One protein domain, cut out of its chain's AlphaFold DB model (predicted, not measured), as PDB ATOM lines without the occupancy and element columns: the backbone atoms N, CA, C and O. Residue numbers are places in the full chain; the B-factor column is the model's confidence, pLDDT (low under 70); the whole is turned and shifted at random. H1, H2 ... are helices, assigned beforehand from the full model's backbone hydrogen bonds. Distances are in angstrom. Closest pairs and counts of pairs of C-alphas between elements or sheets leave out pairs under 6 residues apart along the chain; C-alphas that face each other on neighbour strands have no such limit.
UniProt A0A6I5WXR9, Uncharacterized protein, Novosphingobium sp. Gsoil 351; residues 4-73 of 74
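This is residues 4 to 73 of the 74 residues of an uncharacterized protein of Novosphingobium sp. Gsoil 351 (UniProt A0A6I5WXR9). Four helices are strung out along an open, extended chain with no common core: H1 and H2 make a loose helical hairpin, while H3 and H4 each lie apart from the other helices. At one end of the long axis the longest helix, H2, and H1 make an open V that is joined by residues 13 to 15; residues 32 to 40 lead away to the other end, where H3 and H4 touch no helix. The printed part has 70 residues with four named helices, in the order H1, H2, H3, H4, and no named strand; its class is all helix. It is extended, with a radius of gyration of the C-alphas of 18.9 A, and the C-alphas span 51 by 32 by 25 A.

H2, residues 16 to 31, only just touches H1, residues 4 to 12, with 3 pairs of C-alphas within 8 A. The closest C-alphas of the two are those of Ala 11 and Arg 19, 6.7 A apart, and H2 touches H1 with residues 19 to 22 alone. Their lines stand at a steep tilt of 38 degrees, opposite ways, as a helical hairpin. H3, residues 41 to 51, is apart from H2. H4, residues 61 to 71, is apart from H3. In H1 and H3 every O i to N i+4 pair is within hydrogen-bond range; in H2 10 of 12 are, and in H4 5 of 7.

H2 is 22.3 A long from first to last C-alpha, beginning at C-alpha 16 (-31.932, -49.872, -42.672). H1 is 12.4 A long and begins at C-alpha 4 (-12.333, -53.478, -45.555). H3 measures 15.4 A, and H4 measures 16.3 A, ending at C-alpha 71 (-2.111, -38.489, -23.658).

The C-alphas farthest apart, those of Glu 17 and Asp 55, are 52.5 A apart. The printed part has no cut. The link from H1 to H2 is tight, and those from H2 to H3 and from H3 to H4 are short. The mean pLDDT of the printed part is 81.0; residues 31 to 38 and 72 to 73 of the model are under 70.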
ATOM      1  N   LEU A   4     -11.329 -54.314 -44.903       77.38
ATOM      2  CA  LEU A   4     -12.333 -53.478 -45.555       77.38
ATOM      3  C   LEU A   4     -13.522 -54.315 -46.051       77.38
ATOM      4  O   LEU A   4     -14.671 -53.977 -45.799       77.38
ATOM      5  N   GLU A   5     -13.253 -55.463 -46.678       79.62
ATOM      6  CA  GLU A   5     -14.296 -56.380 -47.165       79.62
ATOM      7  C   GLU A   5     -15.142 -56.959 -46.019       79.62
ATOM      8  O   GLU A   5     -16.352 -57.117 -46.155       79.62
ATOM      9  N   LYS A   6     -14.526 -57.246 -44.862       83.44
ATOM     10  CA  LYS A   6     -15.250 -57.664 -43.646       83.44
ATOM     11  C   LYS A   6     -16.169 -56.566 -43.121       83.44
ATOM     12  O   LYS A   6     -17.272 -56.868 -42.677       83.44
ATOM     13  N   PHE A   7     -15.703 -55.323 -43.150       82.19
ATOM     14  CA  PHE A   7     -16.466 -54.176 -42.680       82.19
ATOM     15  C   PHE A   7     -17.671 -53.887 -43.583       82.19
ATOM     16  O   PHE A   7     -18.779 -53.739 -43.077       82.19
ATOM     17  N   VAL A   8     -17.484 -53.913 -44.906       83.19
ATOM     18  CA  VAL A   8     -18.579 -53.748 -45.880       83.19
ATOM     19  C   VAL A   8     -19.644 -54.826 -45.687       83.19
ATOM     20  O   VAL A   8     -20.818 -54.503 -45.536       83.19
ATOM     21  N   ALA A   9     -19.240 -56.096 -45.577       87.94
ATOM     22  CA  ALA A   9     -20.179 -57.195 -45.352       87.94
ATOM     23  C   ALA A   9     -20.961 -57.058 -44.030       87.94
ATOM     24  O   ALA A   9     -22.124 -57.452 -43.947       87.94
ATOM     25  N   PHE A  10     -20.335 -56.505 -42.988       86.75
ATOM     26  CA  PHE A  10     -21.008 -56.194 -41.729       86.75
ATOM     27  C   PHE A  10     -22.022 -55.054 -41.892       86.75
ATOM     28  O   PHE A  10     -23.160 -55.195 -41.450       86.75
ATOM     29  N   ALA A  11     -21.635 -53.959 -42.550       81.56
ATOM     30  CA  ALA A  11     -22.498 -52.799 -42.764       81.56
ATOM     31  C   ALA A  11     -23.727 -53.137 -43.630       81.56
ATOM     32  O   ALA A  11     -24.840 -52.709 -43.325       81.56
ATOM     33  N   GLU A  12     -23.559 -53.970 -44.660       84.62
ATOM     34  CA  GLU A  12     -24.653 -54.438 -45.524       84.62
ATOM     35  C   GLU A  12     -25.674 -55.319 -44.790       84.62
ATOM     36  O   GLU A  12     -26.847 -55.348 -45.162       84.62
ATOM     37  N   ALA A  13     -25.247 -56.022 -43.737       88.88
ATOM     38  CA  ALA A  13     -26.106 -56.898 -42.945       88.88
ATOM     39  C   ALA A  13     -26.957 -56.149 -41.902       88.88
ATOM     40  O   ALA A  13     -27.793 -56.767 -41.236       88.88
ATOM     41  N   LEU A  14     -26.752 -54.839 -41.728       84.69
ATOM     42  CA  LEU A  14     -27.486 -54.047 -40.748       84.69
ATOM     43  C   LEU A  14     -28.906 -53.687 -41.234       84.69
ATOM     44  O   LEU A  14     -29.125 -53.449 -42.431       84.69
ATOM     45  N   PRO A  15     -29.883 -53.597 -40.310       87.75
ATOM     46  CA  PRO A  15     -31.191 -53.011 -40.594       87.75
ATOM     47  C   PRO A  15     -31.055 -51.589 -41.144       87.75
ATOM     48  O   PRO A  15     -30.116 -50.873 -40.792       87.75
ATOM     49  N   ASP A  16     -32.000 -51.165 -41.981       80.69
ATOM     50  CA  ASP A  16     -31.932 -49.872 -42.672       80.69
ATOM     51  C   ASP A  16     -31.838 -48.690 -41.692       80.69
ATOM     52  O   ASP A  16     -31.095 -47.745 -41.946       80.69
ATOM     53  N   GLU A  17     -32.480 -48.780 -40.519       80.81
ATOM     54  CA  GLU A  17     -32.382 -47.734 -39.492       80.81
ATOM     55  C   GLU A  17     -30.975 -47.617 -38.880       80.81
ATOM     56  O   GLU A  17     -30.590 -46.549 -38.415       80.81
ATOM     57  N   ARG A  18     -30.197 -48.706 -38.877       79.75
ATOM     58  CA  ARG A  18     -28.828 -48.744 -38.336       79.75
ATOM     59  C   ARG A  18     -27.773 -48.384 -39.374       79.75
ATOM     60  O   ARG A  18     -26.695 -47.943 -38.992       79.75
ATOM     61  N   ARG A  19     -28.068 -48.551 -40.668       79.12
ATOM     62  CA  ARG A  19     -27.156 -48.142 -41.748       79.12
ATOM     63  C   ARG A  19     -26.958 -46.632 -41.782       79.12
ATOM     64  O   ARG A  19     -25.817 -46.201 -41.830       79.12
ATOM     65  N   ALA A  20     -28.033 -45.855 -41.644       80.06
ATOM     66  CA  ALA A  20     -27.942 -44.394 -41.607       80.06
ATOM     67  C   ALA A  20     -27.047 -43.881 -40.459       80.06
ATOM     68  O   ALA A  20     -26.235 -42.986 -40.660       80.06
ATOM     69  N   GLU A  21     -27.147 -44.496 -39.276       80.75
ATOM     70  CA  GLU A  21     -26.317 -44.164 -38.108       80.75
ATOM     71  C   GLU A  21     -24.831 -44.495 -38.341       80.75
ATOM     72  O   GLU A  21     -23.951 -43.714 -37.987       80.75
ATOM     73  N   ILE A  22     -24.534 -45.639 -38.970       80.44
ATOM     74  CA  ILE A  22     -23.158 -46.028 -39.320       80.44
ATOM     75  C   ILE A  22     -22.580 -45.116 -40.408       80.44
ATOM     76  O   ILE A  22     -21.414 -44.736 -40.308       80.44
ATOM     77  N   ASP A  23     -23.378 -44.752 -41.410       80.81
ATOM     78  CA  ASP A  23     -22.962 -43.855 -42.488       80.81
ATOM     79  C   ASP A  23     -22.636 -42.456 -41.954       80.81
ATOM     80  O   ASP A  23     -21.621 -41.886 -42.348       80.81
ATOM     81  N   GLU A  24     -23.420 -41.917 -41.013       82.50
ATOM     82  CA  GLU A  24     -23.112 -40.634 -40.363       82.50
ATOM     83  C   GLU A  24     -21.817 -40.689 -39.544       82.50
ATOM     84  O   GLU A  24     -21.016 -39.757 -39.597       82.50
ATOM     85  N   ILE A  25     -21.568 -41.783 -38.818       79.81
ATOM     86  CA  ILE A  25     -20.331 -41.954 -38.042       79.81
ATOM     87  C   ILE A  25     -19.118 -42.093 -38.970       79.81
ATOM     88  O   ILE A  25     -18.082 -41.480 -38.723       79.81
ATOM     89  N   LEU A  26     -19.233 -42.879 -40.043       76.94
ATOM     90  CA  LEU A  26     -18.183 -43.006 -41.057       76.94
ATOM     91  C   LEU A  26     -17.920 -41.678 -41.752       76.94
ATOM     92  O   LEU A  26     -16.760 -41.310 -41.908       76.94
ATOM     93  N   ALA A  27     -18.977 -40.958 -42.129       78.00
ATOM     94  CA  ALA A  27     -18.865 -39.629 -42.701       78.00
ATOM     95  C   ALA A  27     -18.145 -38.700 -41.727       78.00
ATOM     96  O   ALA A  27     -17.184 -38.077 -42.134       78.00
ATOM     97  N   ALA A  28     -18.496 -38.683 -40.439       74.00
ATOM     98  CA  ALA A  28     -17.802 -37.869 -39.444       74.00
ATOM     99  C   ALA A  28     -16.322 -38.256 -39.264       74.00
ATOM    100  O   ALA A  28     -15.490 -37.381 -39.064       74.00
ATOM    101  N   ILE A  29     -15.969 -39.543 -39.358       73.69
ATOM    102  CA  ILE A  29     -14.568 -39.998 -39.309       73.69
ATOM    103  C   ILE A  29     -13.812 -39.580 -40.577       73.69
ATOM    104  O   ILE A  29     -12.666 -39.152 -40.495       73.69
ATOM    105  N   MET A  30     -14.437 -39.685 -41.748       71.06
ATOM    106  CA  MET A  30     -13.822 -39.280 -43.015       71.06
ATOM    107  C   MET A  30     -13.738 -37.756 -43.164       71.06
ATOM    108  O   MET A  30     -12.777 -37.250 -43.724       71.06
ATOM    109  N   ASP A  31     -14.721 -37.029 -42.642       67.69
ATOM    110  CA  ASP A  31     -14.783 -35.563 -42.616       67.69
ATOM    111  C   ASP A  31     -13.900 -34.991 -41.489       67.69
ATOM    112  O   ASP A  31     -13.530 -33.824 -41.521       67.69
ATOM    113  N   SER A  32     -13.483 -35.835 -40.531       58.28
ATOM    114  CA  SER A  32     -12.408 -35.536 -39.576       58.28
ATOM    115  C   SER A  32     -11.000 -35.607 -40.174       58.28
ATOM    116  O   SER A  32     -10.026 -35.505 -39.424       58.28
ATOM    117  N   ASP A  33     -10.876 -35.659 -41.509       54.69
ATOM    118  CA  ASP A  33      -9.775 -34.998 -42.230       54.69
ATOM    119  C   ASP A  33      -9.845 -33.474 -41.970       54.69
ATOM    120  O   ASP A  33      -9.988 -32.639 -42.865       54.69
ATOM    121  N   ASP A  34      -9.777 -33.103 -40.693       55.16
ATOM    122  CA  ASP A  34      -9.625 -31.742 -40.246       55.16
ATOM    123  C   ASP A  34      -8.235 -31.303 -40.719       55.16
ATOM    124  O   ASP A  34      -7.238 -31.976 -40.415       55.16
ATOM    125  N   PRO A  35      -8.110 -30.188 -41.453       56.09
ATOM    126  CA  PRO A  35      -6.806 -29.631 -41.784       56.09
ATOM    127  C   PRO A  35      -5.943 -29.339 -40.541       56.09
ATOM    128  O   PRO A  35      -4.741 -29.134 -40.692       56.09
ATOM    129  N   GLU A  36      -6.518 -29.344 -39.331       58.75
ATOM    130  CA  GLU A  36      -5.797 -29.259 -38.057       58.75
ATOM    131  C   GLU A  36      -5.079 -30.568 -37.642       58.75
ATOM    132  O   GLU A  36      -4.109 -30.508 -36.886       58.75
ATOM    133  N   PHE A  37      -5.486 -31.737 -38.159       59.72
ATOM    134  CA  PHE A  37      -4.845 -33.044 -37.897       59.72
ATOM    135  C   PHE A  37      -4.013 -33.581 -39.073       59.72
ATOM    136  O   PHE A  37      -3.348 -34.613 -38.943       59.72
ATOM    137  N   GLY A  38      -4.029 -32.893 -40.216       69.44
ATOM    138  CA  GLY A  38      -3.151 -33.189 -41.345       69.44
ATOM    139  C   GLY A  38      -1.702 -32.765 -41.088       69.44
ATOM    140  O   GLY A  38      -1.430 -31.853 -40.310       69.44
ATOM    141  N   PHE A  39      -0.754 -33.399 -41.780       78.69
ATOM    142  CA  PHE A  39       0.629 -32.923 -41.775       78.69
ATOM    143  C   PHE A  39       0.726 -31.566 -42.472       78.69
ATOM    144  O   PHE A  39       0.216 -31.368 -43.580       78.69
ATOM    145  N   THR A  40       1.443 -30.643 -41.845       86.00
ATOM    146  CA  THR A  40       1.832 -29.386 -42.476       86.00
ATOM    147  C   THR A  40       2.728 -29.650 -43.697       86.00
ATOM    148  O   THR A  40       3.366 -30.704 -43.793       86.00
ATOM    149  N   PRO A  41       2.843 -28.696 -44.640       89.19
ATOM    150  CA  PRO A  41       3.737 -28.847 -45.789       89.19
ATOM    151  C   PRO A  41       5.190 -29.159 -45.403       89.19
ATOM    152  O   PRO A  41       5.850 -29.944 -46.082       89.19
ATOM    153  N   ASP A  42       5.670 -28.585 -44.298       89.12
ATOM    154  CA  ASP A  42       7.026 -28.819 -43.798       89.12
ATOM    155  C   ASP A  42       7.187 -30.237 -43.225       89.12
ATOM    156  O   ASP A  42       8.210 -30.886 -43.444       89.12
ATOM    157  N   GLU A  43       6.166 -30.758 -42.541       87.50
ATOM    158  CA  GLU A  43       6.155 -32.137 -42.037       87.50
ATOM    159  C   GLU A  43       6.076 -33.162 -43.174       87.50
ATOM    160  O   GLU A  43       6.785 -34.167 -43.137       87.50
ATOM    161  N   LEU A  44       5.288 -32.891 -44.222       90.94
ATOM    162  CA  LEU A  44       5.255 -33.722 -45.431       90.94
ATOM    163  C   LEU A  44       6.617 -33.748 -46.131       90.94
ATOM    164  O   LEU A  44       7.108 -34.819 -46.483       90.94
ATOM    165  N   ALA A  45       7.265 -32.588 -46.271       91.88
ATOM    166  CA  ALA A  45       8.596 -32.502 -46.865       91.88
ATOM    167  C   ALA A  45       9.652 -33.272 -46.049       91.88
ATOM    168  O   ALA A  45      10.545 -33.905 -46.619       91.88
ATOM    169  N   GLU A  46       9.555 -33.250 -44.718       88.94
ATOM    170  CA  GLU A  46      10.426 -34.037 -43.840       88.94
ATOM    171  C   GLU A  46      10.175 -35.546 -43.974       88.94
ATOM    172  O   GLU A  46      11.134 -36.323 -44.018       88.94
ATOM    173  N   LEU A  47       8.912 -35.973 -44.076       88.19
ATOM    174  CA  LEU A  47       8.564 -37.374 -44.325       88.19
ATOM    175  C   LEU A  47       9.144 -37.855 -45.659       88.19
ATOM    176  O   LEU A  47       9.834 -38.875 -45.687       88.19
ATOM    177  N   ASP A  48       8.950 -37.088 -46.734       91.38
ATOM    178  CA  ASP A  48       9.500 -37.400 -48.057       91.38
ATOM    179  C   ASP A  48      11.029 -37.514 -48.020       91.38
ATOM    180  O   ASP A  48      11.608 -38.465 -48.557       91.38
ATOM    181  N   ARG A  49      11.702 -36.586 -47.323       90.94
ATOM    182  CA  ARG A  49      13.160 -36.611 -47.149       90.94
ATOM    183  C   ARG A  49      13.628 -37.884 -46.441       90.94
ATOM    184  O   ARG A  49      14.599 -38.485 -46.892       90.94
ATOM    185  N   ARG A  50      12.970 -38.300 -45.350       87.31
ATOM    186  CA  ARG A  50      13.349 -39.518 -44.602       87.31
ATOM    187  C   ARG A  50      13.054 -40.797 -45.367       87.31
ATOM    188  O   ARG A  50      13.828 -41.739 -45.272       87.31
ATOM    189  N   MET A  51      11.967 -40.838 -46.130       87.94
ATOM    190  CA  MET A  51      11.619 -42.007 -46.944       87.94
ATOM    191  C   MET A  51      12.598 -42.227 -48.105       87.94
ATOM    192  O   MET A  51      12.762 -43.357 -48.561       87.94
ATOM    193  N   ALA A  52      13.250 -41.162 -48.576       91.75
ATOM    194  CA  ALA A  52      14.292 -41.223 -49.597       91.75
ATOM    195  C   ALA A  52      15.712 -41.446 -49.032       91.75
ATOM    196  O   ALA A  52      16.641 -41.680 -49.810       91.75
ATOM    197  N   ASP A  53      15.899 -41.363 -47.711       90.44
ATOM    198  CA  ASP A  53      17.188 -41.577 -47.052       90.44
ATOM    199  C   ASP A  53      17.506 -43.086 -46.994       90.44
ATOM    200  O   ASP A  53      16.676 -43.859 -46.511       90.44
ATOM    201  N   PRO A  54      18.668 -43.554 -47.489       89.31
ATOM    202  CA  PRO A  54      19.060 -44.958 -47.374       89.31
ATOM    203  C   PRO A  54      19.405 -45.393 -45.937       89.31
ATOM    204  O   PRO A  54      19.470 -46.598 -45.695       89.31
ATOM    205  N   ASP A  55      19.633 -44.455 -45.008       90.50
ATOM    206  CA  ASP A  55      19.856 -44.723 -43.578       90.50
ATOM    207  C   ASP A  55      19.090 -43.719 -42.685       90.50
ATOM    208  O   ASP A  55      19.677 -42.836 -42.050       90.50
ATOM    209  N   PRO A  56      17.751 -43.811 -42.643       83.62
ATOM    210  CA  PRO A  56      16.925 -42.856 -41.926       83.62
ATOM    211  C   PRO A  56      17.109 -42.981 -40.410       83.62
ATOM    212  O   PRO A  56      16.900 -44.031 -39.803       83.62
ATOM    213  N   GLN A  57      17.429 -41.860 -39.773       83.31
ATOM    214  CA  GLN A  57      17.481 -41.758 -38.316       83.31
ATOM    215  C   GLN A  57      16.052 -41.612 -37.770       83.31
ATOM    216  O   GLN A  57      15.390 -40.595 -37.999       83.31
ATOM    217  N   TYR A  58      15.562 -42.618 -37.049       82.94
ATOM    218  CA  TYR A  58      14.272 -42.575 -36.350       82.94
ATOM    219  C   TYR A  58      14.458 -42.264 -34.864       82.94
ATOM    220  O   TYR A  58      15.533 -42.477 -34.307       82.94
ATOM    221  N   ALA A  59      13.408 -41.742 -34.228       86.38
ATOM    222  CA  ALA A  59      13.401 -41.541 -32.783       86.38
ATOM    223  C   ALA A  59      13.504 -42.885 -32.045       86.38
ATOM    224  O   ALA A  59      13.057 -43.917 -32.558       86.38
ATOM    225  N   ASP A  60      14.063 -42.864 -30.835       91.12
ATOM    226  CA  ASP A  60      14.124 -44.060 -30.001       91.12
ATOM    227  C   ASP A  60      12.690 -44.491 -29.615       91.12
ATOM    228  O   ASP A  60      11.881 -43.647 -29.211       91.12
ATOM    229  N   PRO A  61      12.332 -45.787 -29.708       89.44
ATOM    230  CA  PRO A  61      11.010 -46.267 -29.311       89.44
ATOM    231  C   PRO A  61      10.572 -45.847 -27.898       89.44
ATOM    232  O   PRO A  61       9.386 -45.606 -27.675       89.44
ATOM    233  N   ALA A  62      11.504 -45.719 -26.949       90.44
ATOM    234  CA  ALA A  62      11.216 -45.263 -25.593       90.44
ATOM    235  C   ALA A  62      10.827 -43.775 -25.543       90.44
ATOM    236  O   ALA A  62       9.974 -43.386 -24.742       90.44
ATOM    237  N   GLU A  63      11.414 -42.942 -26.406       89.12
ATOM    238  CA  GLU A  63      11.026 -41.534 -26.553       89.12
ATOM    239  C   GLU A  63       9.623 -41.422 -27.151       89.12
ATOM    240  O   GLU A  63       8.799 -40.647 -26.660       89.12
ATOM    241  N   VAL A  64       9.317 -42.254 -28.153       87.81
ATOM    242  CA  VAL A  64       7.980 -42.337 -28.756       87.81
ATOM    243  C   VAL A  64       6.940 -42.747 -27.708       87.81
ATOM    244  O   VAL A  64       5.907 -42.093 -27.563       87.81
ATOM    245  N   GLU A  65       7.220 -43.786 -26.919       89.12
ATOM    246  CA  GLU A  65       6.314 -44.255 -25.866       89.12
ATOM    247  C   GLU A  65       6.056 -43.176 -24.798       89.12
ATOM    248  O   GLU A  65       4.923 -43.002 -24.340       89.12
ATOM    249  N   ALA A  66       7.085 -42.412 -24.420       89.06
ATOM    250  CA  ALA A  66       6.955 -41.325 -23.454       89.06
ATOM    251  C   ALA A  66       5.991 -40.223 -23.929       89.06
ATOM    252  O   ALA A  66       5.256 -39.666 -23.106       89.06
ATOM    253  N   VAL A  67       5.953 -39.936 -25.237       88.00
ATOM    254  CA  VAL A  67       4.992 -38.995 -25.830       88.00
ATOM    255  C   VAL A  67       3.565 -39.520 -25.680       88.00
ATOM    256  O   VAL A  67       2.717 -38.809 -25.145       88.00
ATOM    257  N   PHE A  68       3.295 -40.769 -26.067       84.25
ATOM    258  CA  PHE A  68       1.939 -41.329 -26.004       84.25
ATOM    259  C   PHE A  68       1.413 -41.469 -24.571       84.25
ATOM    260  O   PHE A  68       0.262 -41.124 -24.302       84.25
ATOM    261  N   ARG A  69       2.268 -41.842 -23.610       84.75
ATOM    262  CA  ARG A  69       1.892 -41.902 -22.183       84.75
ATOM    263  C   ARG A  69       1.398 -40.566 -21.616       84.75
ATOM    264  O   ARG A  69       0.703 -40.557 -20.601       84.75
ATOM    265  N   ARG A  70       1.758 -39.430 -22.227       80.50
ATOM    266  CA  ARG A  70       1.260 -38.105 -21.827       80.50
ATOM    267  C   ARG A  70      -0.224 -37.916 -22.156       80.50
ATOM    268  O   ARG A  70      -0.891 -37.178 -21.438       80.50
ATOM    269  N   PHE A  71      -0.719 -38.571 -23.204       74.19
ATOM    270  CA  PHE A  71      -2.111 -38.489 -23.658       74.19
ATOM    271  C   PHE A  71      -3.006 -39.565 -23.026       74.19
ATOM    272  O   PHE A  71      -4.201 -39.347 -22.886       74.19
ATOM    273  N   ASP A  72      -2.419 -40.659 -22.535       69.00
ATOM    274  CA  ASP A  72      -3.106 -41.765 -21.838       69.00
ATOM    275  C   ASP A  72      -3.539 -41.439 -20.385       69.00
ATOM    276  O   ASP A  72      -4.011 -42.303 -19.648       69.00
ATOM    277  N   ARG A  73      -3.331 -40.196 -19.922       53.81
ATOM    278  CA  ARG A  73      -3.694 -39.716 -18.570       53.81
ATOM    279  C   ARG A  73      -4.902 -38.764 -18.540       53.81
ATOM    280  O   ARG A  73      -5.084 -38.079 -17.530       53.81
TER     281      ARG A  73